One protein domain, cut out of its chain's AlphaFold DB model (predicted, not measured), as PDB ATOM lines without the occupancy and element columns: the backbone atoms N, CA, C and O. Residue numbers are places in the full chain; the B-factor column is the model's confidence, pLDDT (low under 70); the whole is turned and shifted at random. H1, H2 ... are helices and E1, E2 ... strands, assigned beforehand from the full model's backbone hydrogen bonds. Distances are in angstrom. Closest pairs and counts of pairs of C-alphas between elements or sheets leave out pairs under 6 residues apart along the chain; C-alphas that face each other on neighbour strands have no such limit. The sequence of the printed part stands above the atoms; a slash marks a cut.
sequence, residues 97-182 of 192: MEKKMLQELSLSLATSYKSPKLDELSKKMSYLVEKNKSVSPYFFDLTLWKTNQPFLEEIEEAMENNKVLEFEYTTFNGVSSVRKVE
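What this domain is: This is residues 97 to 182 of the 192 residues of the protein "HTH_11 domain-containing protein" of Vagococcus fluvialis (UniProt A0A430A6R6). A two-stranded hairpin, E1 and E2, makes one end of a long, loosely built shape and a helical hairpin, H1 and H2, makes the other, with the short helix H3 between them. From H2 the chain runs out to Asn 132 at the far end and then returns the long way to H3, with no named element in residues 127 to 151. The printed part has 86 residues, with three named helices and two named strands in the order H1, H2, H3, E1, E2; the one sheet, E1 - E2, is antiparallel, and the class is mixed, helices and strands. The whole is only just loose, close to extended, with a radius of gyration of the C-alphas of 17.5 A, and it is elongated, spanning 55 by 29 by 17 A.

How they stand to each other: Look first at residues 165 to 170, strand E1, and residues 176 to 181, strand E2: they are antiparallel neighbours, a hairpin, at 152 degrees between their directions. Here you will find N 165 and O 181 2.8 A apart and N 179 and O 167 2.9 A apart, both within hydrogen-bond range, and the C-alphas of 168 and 178, which face each other, 4.5 A apart. Next go back to helix H3, residues 152 to 160: its closest C-alphas to E1 are those of Ala 158 and Leu 165, 7.0 A apart, and it is apart from E2. Farther on, helix H1, residues 97 to 112, and helix H2, residues 116 to 126, touch and form a helical hairpin. Their closest C-alphas are those of Ser 106 and Ser 122, 4.8 A apart, and they run opposite ways at a shallow tilt of 25 degrees. H2 and H3 are only just apart, 8.2 A at the closest; H1 is apart from H3, and both H1 and H2 are apart from E1 and E2. In H1, H2 and H3 every O i to N i+4 pair is within hydrogen-bond range.

Where its parts are: Find C-alpha 165 at (161.830, 196.264, 204.060), where E1 begins its 15.8 A; E2 covers 15.5 A and ends at C-alpha 181, (162.819, 196.644, 209.306). H3 measures 12.4 A from C-alpha 152 to C-alpha 160. H1 begins at C-alpha 97, (200.890, 197.945, 197.515), and runs 22.5 A to C-alpha 112; H2 runs 15.4 A from C-alpha 116 to C-alpha 126.

The domain as a whole: The two C-alphas farthest apart, those of Asn 132 and Val 175, are 56.5 A apart. The printed part has no cut. The link from H2 to H3, 25 residues, is long; the links H1 to H2, H3 to E1 and E1 to E2 are tight. The mean pLDDT of the printed part is 81.8, and the model's confidence is under 70 at residues 130 to 136, 141 and 143 to 150.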
ATOM      1  N   MET A  97     201.334 199.124 196.762       81.88
ATOM      2  CA  MET A  97     200.890 197.945 197.515       81.88
ATOM      3  C   MET A  97     199.425 198.059 197.946       81.88
ATOM      4  O   MET A  97     198.658 197.116 197.757       81.88
ATOM      5  N   GLU A  98     199.004 199.219 198.454       85.31
ATOM      6  CA  GLU A  98     197.610 199.464 198.848       85.31
ATOM      7  C   GLU A  98     196.663 199.392 197.648       85.31
ATOM      8  O   GLU A  98     195.600 198.782 197.747       85.31
ATOM      9  N   LYS A  99     197.062 199.918 196.482       85.12
ATOM     10  CA  LYS A  99     196.266 199.798 195.249       85.12
ATOM     11  C   LYS A  99     196.031 198.335 194.868       85.12
ATOM     12  O   LYS A  99     194.909 197.970 194.523       85.12
ATOM     13  N   LYS A 100     197.068 197.492 194.952       85.38
ATOM     14  CA  LYS A 100     196.972 196.049 194.671       85.38
ATOM     15  C   LYS A 100     196.088 195.326 195.682       85.38
ATOM     16  O   LYS A 100     195.259 194.515 195.284       85.38
ATOM     17  N   MET A 101     196.222 195.661 196.965       87.31
ATOM     18  CA  MET A 101     195.374 195.109 198.022       87.31
ATOM     19  C   MET A 101     193.896 195.454 197.793       87.31
ATOM     20  O   MET A 101     193.046 194.570 197.835       87.31
ATOM     21  N   LEU A 102     193.590 196.723 197.502       88.12
ATOM     22  CA  LEU A 102     192.226 197.185 197.228       88.12
ATOM     23  C   LEU A 102     191.638 196.547 195.966       88.12
ATOM     24  O   LEU A 102     190.461 196.184 195.959       88.12
ATOM     25  N   GLN A 103     192.439 196.392 194.908       87.25
ATOM     26  CA  GLN A 103     192.018 195.690 193.697       87.25
ATOM     27  C   GLN A 103     191.646 194.233 193.995       87.25
ATOM     28  O   GLN A 103     190.563 193.805 193.600       87.25
ATOM     29  N   GLU A 104     192.508 193.494 194.696       87.75
ATOM     30  CA  GLU A 104     192.261 192.085 195.017       87.75
ATOM     31  C   GLU A 104     191.032 191.916 195.918       87.75
ATOM     32  O   GLU A 104     190.173 191.080 195.646       87.75
ATOM     33  N   LEU A 105     190.894 192.755 196.952       88.00
ATOM     34  CA  LEU A 105     189.708 192.774 197.815       88.00
ATOM     35  C   LEU A 105     188.431 193.006 197.009       88.00
ATOM     36  O   LEU A 105     187.441 192.302 197.190       88.00
ATOM     37  N   SER A 106     188.457 193.983 196.101       88.44
ATOM     38  CA  SER A 106     187.286 194.337 195.294       88.44
ATOM     39  C   SER A 106     186.920 193.222 194.315       88.44
ATOM     40  O   SER A 106     185.739 192.963 194.100       88.44
ATOM     41  N   LEU A 107     187.920 192.546 193.743       86.50
ATOM     42  CA  LEU A 107     187.721 191.384 192.879       86.50
ATOM     43  C   LEU A 107     187.122 190.208 193.656       86.50
ATOM     44  O   LEU A 107     186.150 189.613 193.201       86.50
ATOM     45  N   SER A 108     187.667 189.908 194.835       84.56
ATOM     46  CA  SER A 108     187.184 188.833 195.707       84.56
ATOM     47  C   SER A 108     185.749 189.068 196.189       84.56
ATOM     48  O   SER A 108     184.930 188.150 196.227       84.56
ATOM     49  N   LEU A 109     185.397 190.318 196.503       84.31
ATOM     50  CA  LEU A 109     184.025 190.692 196.843       84.31
ATOM     51  C   LEU A 109     183.078 190.517 195.652       84.31
ATOM     52  O   LEU A 109     182.016 189.925 195.818       84.31
ATOM     53  N   ALA A 110     183.467 190.976 194.459       84.69
ATOM     54  CA  ALA A 110     182.658 190.844 193.246       84.69
ATOM     55  C   ALA A 110     182.444 189.377 192.826       84.69
ATOM     56  O   ALA A 110     181.375 189.005 192.350       84.69
ATOM     57  N   THR A 111     183.440 188.508 193.027       82.31
ATOM     58  CA  THR A 111     183.317 187.075 192.710       82.31
ATOM     59  C   THR A 111     182.474 186.315 193.734       82.31
ATOM     60  O   THR A 111     181.813 185.336 193.376       82.31
ATOM     61  N   SER A 112     182.492 186.752 194.996       80.06
ATOM     62  CA  SER A 112     181.778 186.101 196.102       80.06
ATOM     63  C   SER A 112     180.322 186.551 196.206       80.06
ATOM     64  O   SER A 112     179.443 185.738 196.494       80.06
ATOM     65  N   TYR A 113     180.055 187.827 195.917       76.75
ATOM     66  CA  TYR A 113     178.733 188.440 195.963       76.75
ATOM     67  C   TYR A 113     178.345 188.944 194.579       76.75
ATOM     68  O   TYR A 113     178.960 189.854 194.030       76.75
ATOM     69  N   LYS A 114     177.270 188.384 194.023       74.56
ATOM     70  CA  LYS A 114     176.745 188.770 192.712       74.56
ATOM     71  C   LYS A 114     175.971 190.096 192.805       74.56
ATOM     72  O   LYS A 114     174.746 190.088 192.778       74.56
ATOM     73  N   SER A 115     176.688 191.213 192.939       79.94
ATOM     74  CA  SER A 115     176.134 192.576 192.931       79.94
ATOM     75  C   SER A 115     176.726 193.393 191.772       79.94
ATOM     76  O   SER A 115     177.954 193.530 191.695       79.94
ATOM     77  N   PRO A 116     175.890 194.008 190.909       83.31
ATOM     78  CA  PRO A 116     176.356 194.912 189.857       83.31
ATOM     79  C   PRO A 116     177.220 196.066 190.388       83.31
ATOM     80  O   PRO A 116     178.154 196.500 189.709       83.31
ATOM     81  N   LYS A 117     176.952 196.539 191.614       83.44
ATOM     82  CA  LYS A 117     177.727 197.610 192.258       83.44
ATOM     83  C   LYS A 117     179.149 197.157 192.591       83.44
ATOM     84  O   LYS A 117     180.097 197.910 192.368       83.44
ATOM     85  N   LEU A 118     179.321 195.923 193.071       85.44
ATOM     86  CA  LEU A 118     180.642 195.348 193.359       85.44
ATOM     87  C   LEU A 118     181.423 195.043 192.073       85.44
ATOM     88  O   LEU A 118     182.630 195.285 192.008       85.44
ATOM     89  N   ASP A 119     180.736 194.612 191.014       86.81
ATOM     90  CA  ASP A 119     181.332 194.462 189.683       86.81
ATOM     91  C   ASP A 119     181.830 195.803 189.126       86.81
ATOM     92  O   ASP A 119     182.916 195.891 188.549       86.81
ATOM     93  N   GLU A 120     181.053 196.871 189.296       87.44
ATOM     94  CA  GLU A 120     181.463 198.213 188.891       87.44
ATOM     95  C   GLU A 120     182.634 198.731 189.737       87.44
ATOM     96  O   GLU A 120     183.592 199.289 189.191       87.44
ATOM     97  N   LEU A 121     182.600 198.510 191.055       87.81
ATOM     98  CA  LEU A 121     183.685 198.857 191.972       87.81
ATOM     99  C   LEU A 121     184.989 198.162 191.569       87.81
ATOM    100  O   LEU A 121     186.019 198.823 191.449       87.81
ATOM    101  N   SER A 122     184.955 196.851 191.311       87.69
ATOM    102  CA  SER A 122     186.147 196.089 190.922       87.69
ATOM    103  C   SER A 122     186.751 196.613 189.613       87.69
ATOM    104  O   SER A 122     187.964 196.827 189.526       87.69
ATOM    105  N   LYS A 123     185.909 196.944 188.622       86.12
ATOM    106  CA  LYS A 123     186.338 197.604 187.378       86.12
ATOM    107  C   LYS A 123     186.971 198.962 187.659       86.12
ATOM    108  O   LYS A 123     188.052 199.236 187.139       86.12
ATOM    109  N   LYS A 124     186.352 199.795 188.500       84.25
ATOM    110  CA  LYS A 124     186.893 201.107 188.891       84.25
ATOM    111  C   LYS A 124     188.260 200.976 189.569       84.25
ATOM    112  O   LYS A 124     189.197 201.676 189.183       84.25
ATOM    113  N   MET A 125     188.402 200.040 190.506       85.19
ATOM    114  CA  MET A 125     189.665 199.782 191.205       85.19
ATOM    115  C   MET A 125     190.751 199.232 190.275       85.19
ATOM    116  O   MET A 125     191.923 199.559 190.451       85.19
ATOM    117  N   SER A 126     190.389 198.495 189.219       80.56
ATOM    118  CA  SER A 126     191.358 198.021 188.219       80.56
ATOM    119  C   SER A 126     192.098 199.153 187.488       80.56
ATOM    120  O   SER A 126     193.214 198.948 187.017       80.56
ATOM    121  N   TYR A 127     191.532 200.365 187.426       80.69
ATOM    122  CA  TYR A 127     192.206 201.530 186.838       80.69
ATOM    123  C   TYR A 127     193.267 202.161 187.748       80.69
ATOM    124  O   TYR A 127     194.038 203.008 187.272       80.69
ATOM    125  N   LEU A 128     193.278 201.802 189.038       75.06
ATOM    126  CA  LEU A 128     194.257 202.281 190.013       75.06
ATOM    127  C   LEU A 128     195.597 201.565 189.863       75.06
ATOM    128  O   LEU A 128     196.637 202.195 190.036       75.06
ATOM    129  N   VAL A 129     195.584 200.278 189.516       75.56
ATOM    130  CA  VAL A 129     196.797 199.470 189.366       75.56
ATOM    131  C   VAL A 129     197.295 199.532 187.921       75.56
ATOM    132  O   VAL A 129     196.546 199.350 186.963       75.56
ATOM    133  N   GLU A 130     198.588 199.805 187.741       68.81
ATOM    134  CA  GLU A 130     199.234 199.753 186.428       68.81
ATOM    135  C   GLU A 130     199.233 198.313 185.897       68.81
ATOM    136  O   GLU A 130     199.753 197.404 186.544       68.81
ATOM    137  N   LYS A 131     198.714 198.107 184.676       63.28
ATOM    138  CA  LYS A 131     198.578 196.781 184.039       63.28
ATOM    139  C   LYS A 131     199.885 195.974 183.934       63.28
ATOM    140  O   LYS A 131     199.821 194.764 183.756       63.28
ATOM    141  N   ASN A 132     201.048 196.624 184.036       57.56
ATOM    142  CA  ASN A 132     202.362 196.023 183.783       57.56
ATOM    143  C   ASN A 132     203.190 195.713 185.045       57.56
ATOM    144  O   ASN A 132     204.282 195.161 184.924       57.56
ATOM    145  N   LYS A 133     202.717 196.041 186.254       55.03
ATOM    146  CA  LYS A 133     203.466 195.775 187.494       55.03
ATOM    147  C   LYS A 133     202.859 194.615 188.271       55.03
ATOM    148  O   LYS A 133     201.980 194.868 189.077       55.03
ATOM    149  N   SER A 134     203.439 193.418 188.119       56.97
ATOM    150  CA  SER A 134     203.391 192.226 189.001       56.97
ATOM    151  C   SER A 134     202.049 191.845 189.650       56.97
ATOM    152  O   SER A 134     201.393 192.661 190.291       56.97
ATOM    153  N   VAL A 135     201.726 190.551 189.610       66.38
ATOM    154  CA  VAL A 135     200.608 189.931 190.347       66.38
ATOM    155  C   VAL A 135     200.544 190.462 191.788       66.38
ATOM    156  O   VAL A 135     201.584 190.662 192.425       66.38
ATOM    157  N   SER A 136     199.335 190.766 192.271       69.19
ATOM    158  CA  SER A 136     199.129 191.166 193.665       69.19
ATOM    159  C   SER A 136     199.719 190.091 194.589       69.19
ATOM    160  O   SER A 136     199.422 188.915 194.393       69.19
ATOM    161  N   PRO A 137     200.554 190.447 195.583       75.44
ATOM    162  CA  PRO A 137     201.010 189.482 196.584       75.44
ATOM    163  C   PRO A 137     199.893 189.114 197.573       75.44
ATOM    164  O   PRO A 137     200.048 188.191 198.367       75.44
ATOM    165  N   TYR A 138     198.788 189.860 197.550       79.19
ATOM    166  CA  TYR A 138     197.615 189.610 198.366       79.19
ATOM    167  C   TYR A 138     196.665 188.694 197.614       79.19
ATOM    168  O   TYR A 138     196.441 188.890 196.422       79.19
ATOM    169  N   PHE A 139     196.090 187.743 198.341       75.06
ATOM    170  CA  PHE A 139     195.028 186.869 197.875       75.06
ATOM    171  C   PHE A 139     193.944 186.848 198.947       75.06
ATOM    172  O   PHE A 139     194.229 186.570 200.114       75.06
ATOM    173  N   PHE A 140     192.716 187.171 198.556       76.62
ATOM    174  CA  PHE A 140     191.560 187.126 199.441       76.62
ATOM    175  C   PHE A 140     190.599 186.074 198.903       76.62
ATOM    176  O   PHE A 140     189.990 186.268 197.855       76.62
ATOM    177  N   ASP A 141     190.452 184.963 199.616       69.69
ATOM    178  CA  ASP A 141     189.436 183.957 199.310       69.69
ATOM    179  C   ASP A 141     188.184 184.243 200.145       69.69
ATOM    180  O   ASP A 141     188.049 183.795 201.282       69.69
ATOM    181  N   LEU A 142     187.284 185.060 199.594       73.50
ATOM    182  CA  LEU A 142     185.954 185.288 200.166       73.50
ATOM    183  C   LEU A 142     184.915 184.318 199.580       73.50
ATOM    184  O   LEU A 142     183.745 184.352 199.961       73.50
ATOM    185  N   THR A 143     185.347 183.413 198.695       62.94
ATOM    186  CA  THR A 143     184.490 182.478 197.961       62.94
ATOM    187  C   THR A 143     183.929 181.339 198.816       62.94
ATOM    188  O   THR A 143     183.160 180.530 198.292       62.94
ATOM    189  N   LEU A 144     184.249 181.289 200.117       56.12
ATOM    190  CA  LEU A 144     183.882 180.202 201.034       56.12
ATOM    191  C   LEU A 144     182.378 179.883 201.072       56.12
ATOM    192  O   LEU A 144     182.036 178.729 201.304       56.12
ATOM    193  N   TRP A 145     181.492 180.812 200.694       53.84
ATOM    194  CA  TRP A 145     180.159 180.461 200.193       53.84
ATOM    195  C   TRP A 145     179.737 181.411 199.078       53.84
ATOM    196  O   TRP A 145     179.410 182.570 199.338       53.84
ATOM    197  N   LYS A 146     179.657 180.902 197.838       54.28
ATOM    198  CA  LYS A 146     178.865 181.517 196.760       54.28
ATOM    199  C   LYS A 146     177.409 181.556 197.194       54.28
ATOM    200  O   LYS A 146     176.610 180.685 196.851       54.28
ATOM    201  N   THR A 147     177.068 182.558 197.980       55.41
ATOM    202  CA  THR A 147     175.696 182.754 198.387       55.41
ATOM    203  C   THR A 147     175.080 183.604 197.295       55.41
ATOM    204  O   THR A 147     175.323 184.804 197.214       55.41
ATOM    205  N   ASN A 148     174.331 182.967 196.390       55.75
ATOM    206  CA  ASN A 148     173.368 183.702 195.578       55.75
ATOM    207  C   ASN A 148     172.415 184.368 196.575       55.75
ATOM    208  O   ASN A 148     171.550 183.699 197.132       55.75
ATOM    209  N   GLN A 149     172.637 185.650 196.849       67.94
ATOM    210  CA  GLN A 149     171.801 186.474 197.713       67.94
ATOM    211  C   GLN A 149     170.901 187.306 196.796       67.94
ATOM    212  O   GLN A 149     171.261 188.435 196.468       67.94
ATOM    213  N   PRO A 150     169.766 186.758 196.318       68.81
ATOM    214  CA  PRO A 150     168.893 187.456 195.371       68.81
ATOM    215  C   PRO A 150     168.335 188.770 195.934       68.81
ATOM    216  O   PRO A 150     167.916 189.625 195.167       68.81
ATOM    217  N   PHE A 151     168.372 188.944 197.256       79.62
ATOM    218  CA  PHE A 151     167.857 190.114 197.962       79.62
ATOM    219  C   PHE A 151     168.911 191.206 198.196       79.62
ATOM    220  O   PHE A 151     168.587 192.248 198.755       79.62
ATOM    221  N   LEU A 152     170.179 190.990 197.819       81.38
ATOM    222  CA  LEU A 152     171.252 191.943 198.124       81.38
ATOM    223  C   LEU A 152     171.010 193.304 197.460       81.38
ATOM    224  O   LEU A 152     171.119 194.332 198.117       81.38
ATOM    225  N   GLU A 153     170.634 193.295 196.182       82.56
ATOM    226  CA  GLU A 153     170.341 194.514 195.422       82.56
ATOM    227  C   GLU A 153     169.136 195.268 196.004       82.56
ATOM    228  O   GLU A 153     169.187 196.485 196.164       82.56
ATOM    229  N   GLU A 154     168.093 194.542 196.411       86.25
ATOM    230  CA  GLU A 154     166.897 195.112 197.041       86.25
ATOM    231  C   GLU A 154     167.217 195.752 198.403       86.25
ATOM    232  O   GLU A 154     166.739 196.845 198.712       86.25
ATOM    233  N   ILE A 155     168.085 195.118 199.202       87.88
ATOM    234  CA  ILE A 155     168.540 195.677 200.479       87.88
ATOM    235  C   ILE A 155     169.413 196.917 200.251       87.88
ATOM    236  O   ILE A 155     169.242 197.919 200.945       87.88
ATOM    237  N   GLU A 156     170.329 196.879 199.280       85.94
ATOM    238  CA  GLU A 156     171.160 198.031 198.912       85.94
ATOM    239  C   GLU A 156     170.310 199.219 198.437       85.94
ATOM    240  O   GLU A 156     170.545 200.348 198.871       85.94
ATOM    241  N   GLU A 157     169.301 198.978 197.596       88.31
ATOM    242  CA  GLU A 157     168.367 200.015 197.147       88.31
ATOM    243  C   GLU A 157     167.566 200.591 198.325       88.31
ATOM    244  O   GLU A 157     167.364 201.808 198.414       88.31
ATOM    245  N   ALA A 158     167.109 199.738 199.242       90.94
ATOM    246  CA  ALA A 158     166.349 200.177 200.402       90.94
ATOM    247  C   ALA A 158     167.186 201.032 201.364       90.94
ATOM    248  O   ALA A 158     166.680 202.041 201.853       90.94
ATOM    249  N   MET A 159     168.464 200.700 201.576       88.56
ATOM    250  CA  MET A 159     169.385 201.531 202.363       88.56
ATOM    251  C   MET A 159     169.624 202.899 201.710       88.56
ATOM    252  O   MET A 159     169.567 203.919 202.390       88.56
ATOM    253  N   GLU A 160     169.849 202.946 200.393       89.56
ATOM    254  CA  GLU A 160     170.086 204.210 199.673       89.56
ATOM    255  C   GLU A 160     168.871 205.140 199.698       89.56
ATOM    256  O   GLU A 160     169.013 206.360 199.789       89.56
ATOM    257  N   ASN A 161     167.671 204.565 199.629       93.31
ATOM    258  CA  ASN A 161     166.426 205.320 199.553       93.31
ATOM    259  C   ASN A 161     165.699 205.448 200.900       93.31
ATOM    260  O   ASN A 161     164.577 205.953 200.923       93.31
ATOM    261  N   ASN A 162     166.308 205.003 202.005       90.75
ATOM    262  CA  ASN A 162     165.697 204.956 203.340       90.75
ATOM    263  C   ASN A 162     164.308 204.277 203.337       90.75
ATOM    264  O   ASN A 162     163.347 204.786 203.917       90.75
ATOM    265  N   LYS A 163     164.182 203.146 202.632       93.81
ATOM    266  CA  LYS A 163     162.941 202.363 202.541       93.81
ATOM    267  C   LYS A 163     162.908 201.274 203.615       93.81
ATOM    268  O   LYS A 163     163.902 200.596 203.864       93.81
ATOM    269  N   VAL A 164     161.730 201.065 204.200       94.00
ATOM    270  CA  VAL A 164     161.455 199.931 205.093       94.00
ATOM    271  C   VAL A 164     161.287 198.665 204.254       94.00
ATOM    272  O   VAL A 164     160.519 198.659 203.293       94.00
ATOM    273  N   LEU A 165     161.973 197.594 204.644       93.00
ATOM    274  CA  LEU A 165     161.830 196.264 204.060       93.00
ATOM    275  C   LEU A 165     160.826 195.437 204.858       93.00
ATOM    276  O   LEU A 165     160.793 195.508 206.087       93.00
ATOM    277  N   GLU A 166     160.046 194.618 204.158       94.50
ATOM    278  CA  GLU A 166     159.151 193.632 204.755       94.50
ATOM    279  C   GLU A 166     159.543 192.230 204.282       94.50
ATOM    280  O   GLU A 166     159.648 191.992 203.083       94.50
ATOM    281  N   PHE A 167     159.765 191.302 205.213       91.81
ATOM    282  CA  PHE A 167     160.062 189.908 204.877       91.81
ATOM    283  C   PHE A 167     159.515 188.932 205.917       91.81
ATOM    284  O   PHE A 167     159.293 189.274 207.083       91.81
ATOM    285  N   GLU A 168     159.311 187.688 205.489       93.06
ATOM    286  CA  GLU A 168     158.961 186.589 206.381       93.06
ATOM    287  C   GLU A 168     160.209 186.082 207.109       93.06
ATOM    288  O   GLU A 168     161.244 185.799 206.507       93.06
ATOM    289  N   TYR A 169     160.110 185.974 208.430       91.50
ATOM    290  CA  TYR A 169     161.174 185.492 209.292       91.50
ATOM    291  C   TYR A 169     160.693 184.310 210.122       91.50
ATOM    292  O   TYR A 169     159.771 184.443 210.934       91.50
ATOM    293  N   THR A 170     161.374 183.180 209.963       93.94
ATOM    294  CA  THR A 170     161.165 181.984 210.773       93.94
ATOM    295  C   THR A 170     162.192 181.939 211.896       93.94
ATOM    296  O   THR A 170     163.402 181.929 211.672       93.94
ATOM    297  N   THR A 171     161.699 181.932 213.132       91.00
ATOM    298  CA  THR A 171     162.536 181.777 214.329       91.00
ATOM    299  C   THR A 171     163.130 180.368 214.413       91.00
ATOM    300  O   THR A 171     162.629 179.437 213.788       91.00
ATOM    301  N   PHE A 172     164.146 180.176 215.263       91.31
ATOM    302  CA  PHE A 172     164.719 178.847 215.528       91.31
ATOM    303  C   PHE A 172     163.667 177.808 215.962       91.31
ATOM    304  O   PHE A 172     163.775 176.634 215.629       91.31
ATOM    305  N   ASN A 173     162.605 178.255 216.639       91.75
ATOM    306  CA  ASN A 173     161.507 177.401 217.097       91.75
ATOM    307  C   ASN A 173     160.463 177.104 215.999       91.75
ATOM    308  O   ASN A 173     159.398 176.574 216.303       91.75
ATOM    309  N   GLY A 174     160.719 177.484 214.742       91.69
ATOM    310  CA  GLY A 174     159.835 177.218 213.603       91.69
ATOM    311  C   GLY A 174     158.635 178.162 213.473       91.69
ATOM    312  O   GLY A 174     157.806 177.974 212.589       91.69
ATOM    313  N   VAL A 175     158.523 179.186 214.322       92.31
ATOM    314  CA  VAL A 175     157.447 180.184 214.218       92.31
ATOM    315  C   VAL A 175     157.818 181.217 213.159       92.31
ATOM    316  O   VAL A 175     158.800 181.945 213.346       92.31
ATOM    317  N   SER A 176     157.027 181.288 212.086       93.00
ATOM    318  CA  SER A 176     157.109 182.333 211.061       93.00
ATOM    319  C   SER A 176     156.336 183.588 211.461       93.00
ATOM    320  O   SER A 176     155.254 183.527 212.042       93.00
ATOM    321  N   SER A 177     156.897 184.748 211.141       94.19
ATOM    322  CA  SER A 177     156.274 186.055 211.347       94.19
ATOM    323  C   SER A 177     156.756 187.040 210.291       94.19
ATOM    324  O   SER A 177     157.900 186.955 209.853       94.19
ATOM    325  N   VAL A 178     155.916 188.000 209.915       95.25
ATOM    326  CA  VAL A 178     156.323 189.098 209.030       95.25
ATOM    327  C   VAL A 178     157.043 190.167 209.853       95.25
ATOM    328  O   VAL A 178     156.562 190.581 210.913       95.25
ATOM    329  N   ARG A 179     158.213 190.606 209.386       93.56
ATOM    330  CA  ARG A 179     159.022 191.654 210.016       93.56
ATOM    331  C   ARG A 179     159.141 192.845 209.080       93.56
ATOM    332  O   ARG A 179     159.444 192.670 207.908       93.56
ATOM    333  N   LYS A 180     158.937 194.042 209.633       95.56
ATOM    334  CA  LYS A 180     159.242 195.323 208.990       95.56
ATOM    335  C   LYS A 180     160.505 195.884 209.616       95.56
ATOM    336  O   LYS A 180     160.541 196.034 210.838       95.56
ATOM    337  N   VAL A 181     161.526 196.156 208.813       93.19
ATOM    338  CA  VAL A 181     162.819 196.644 209.306       93.19
ATOM    339  C   VAL A 181     163.368 197.755 208.423       93.19
ATOM    340  O   VAL A 181     163.178 197.756 207.210       93.19
ATOM    341  N   GLU A 182     164.090 198.679 209.041       92.56
ATOM    342  CA  GLU A 182     164.919 199.654 208.339       92.56
ATOM    343  C   GLU A 182     166.332 199.070 208.211       92.56
ATOM    344  O   GLU A 182     166.969 198.791 209.233       92.56
TER     345      GLU A 182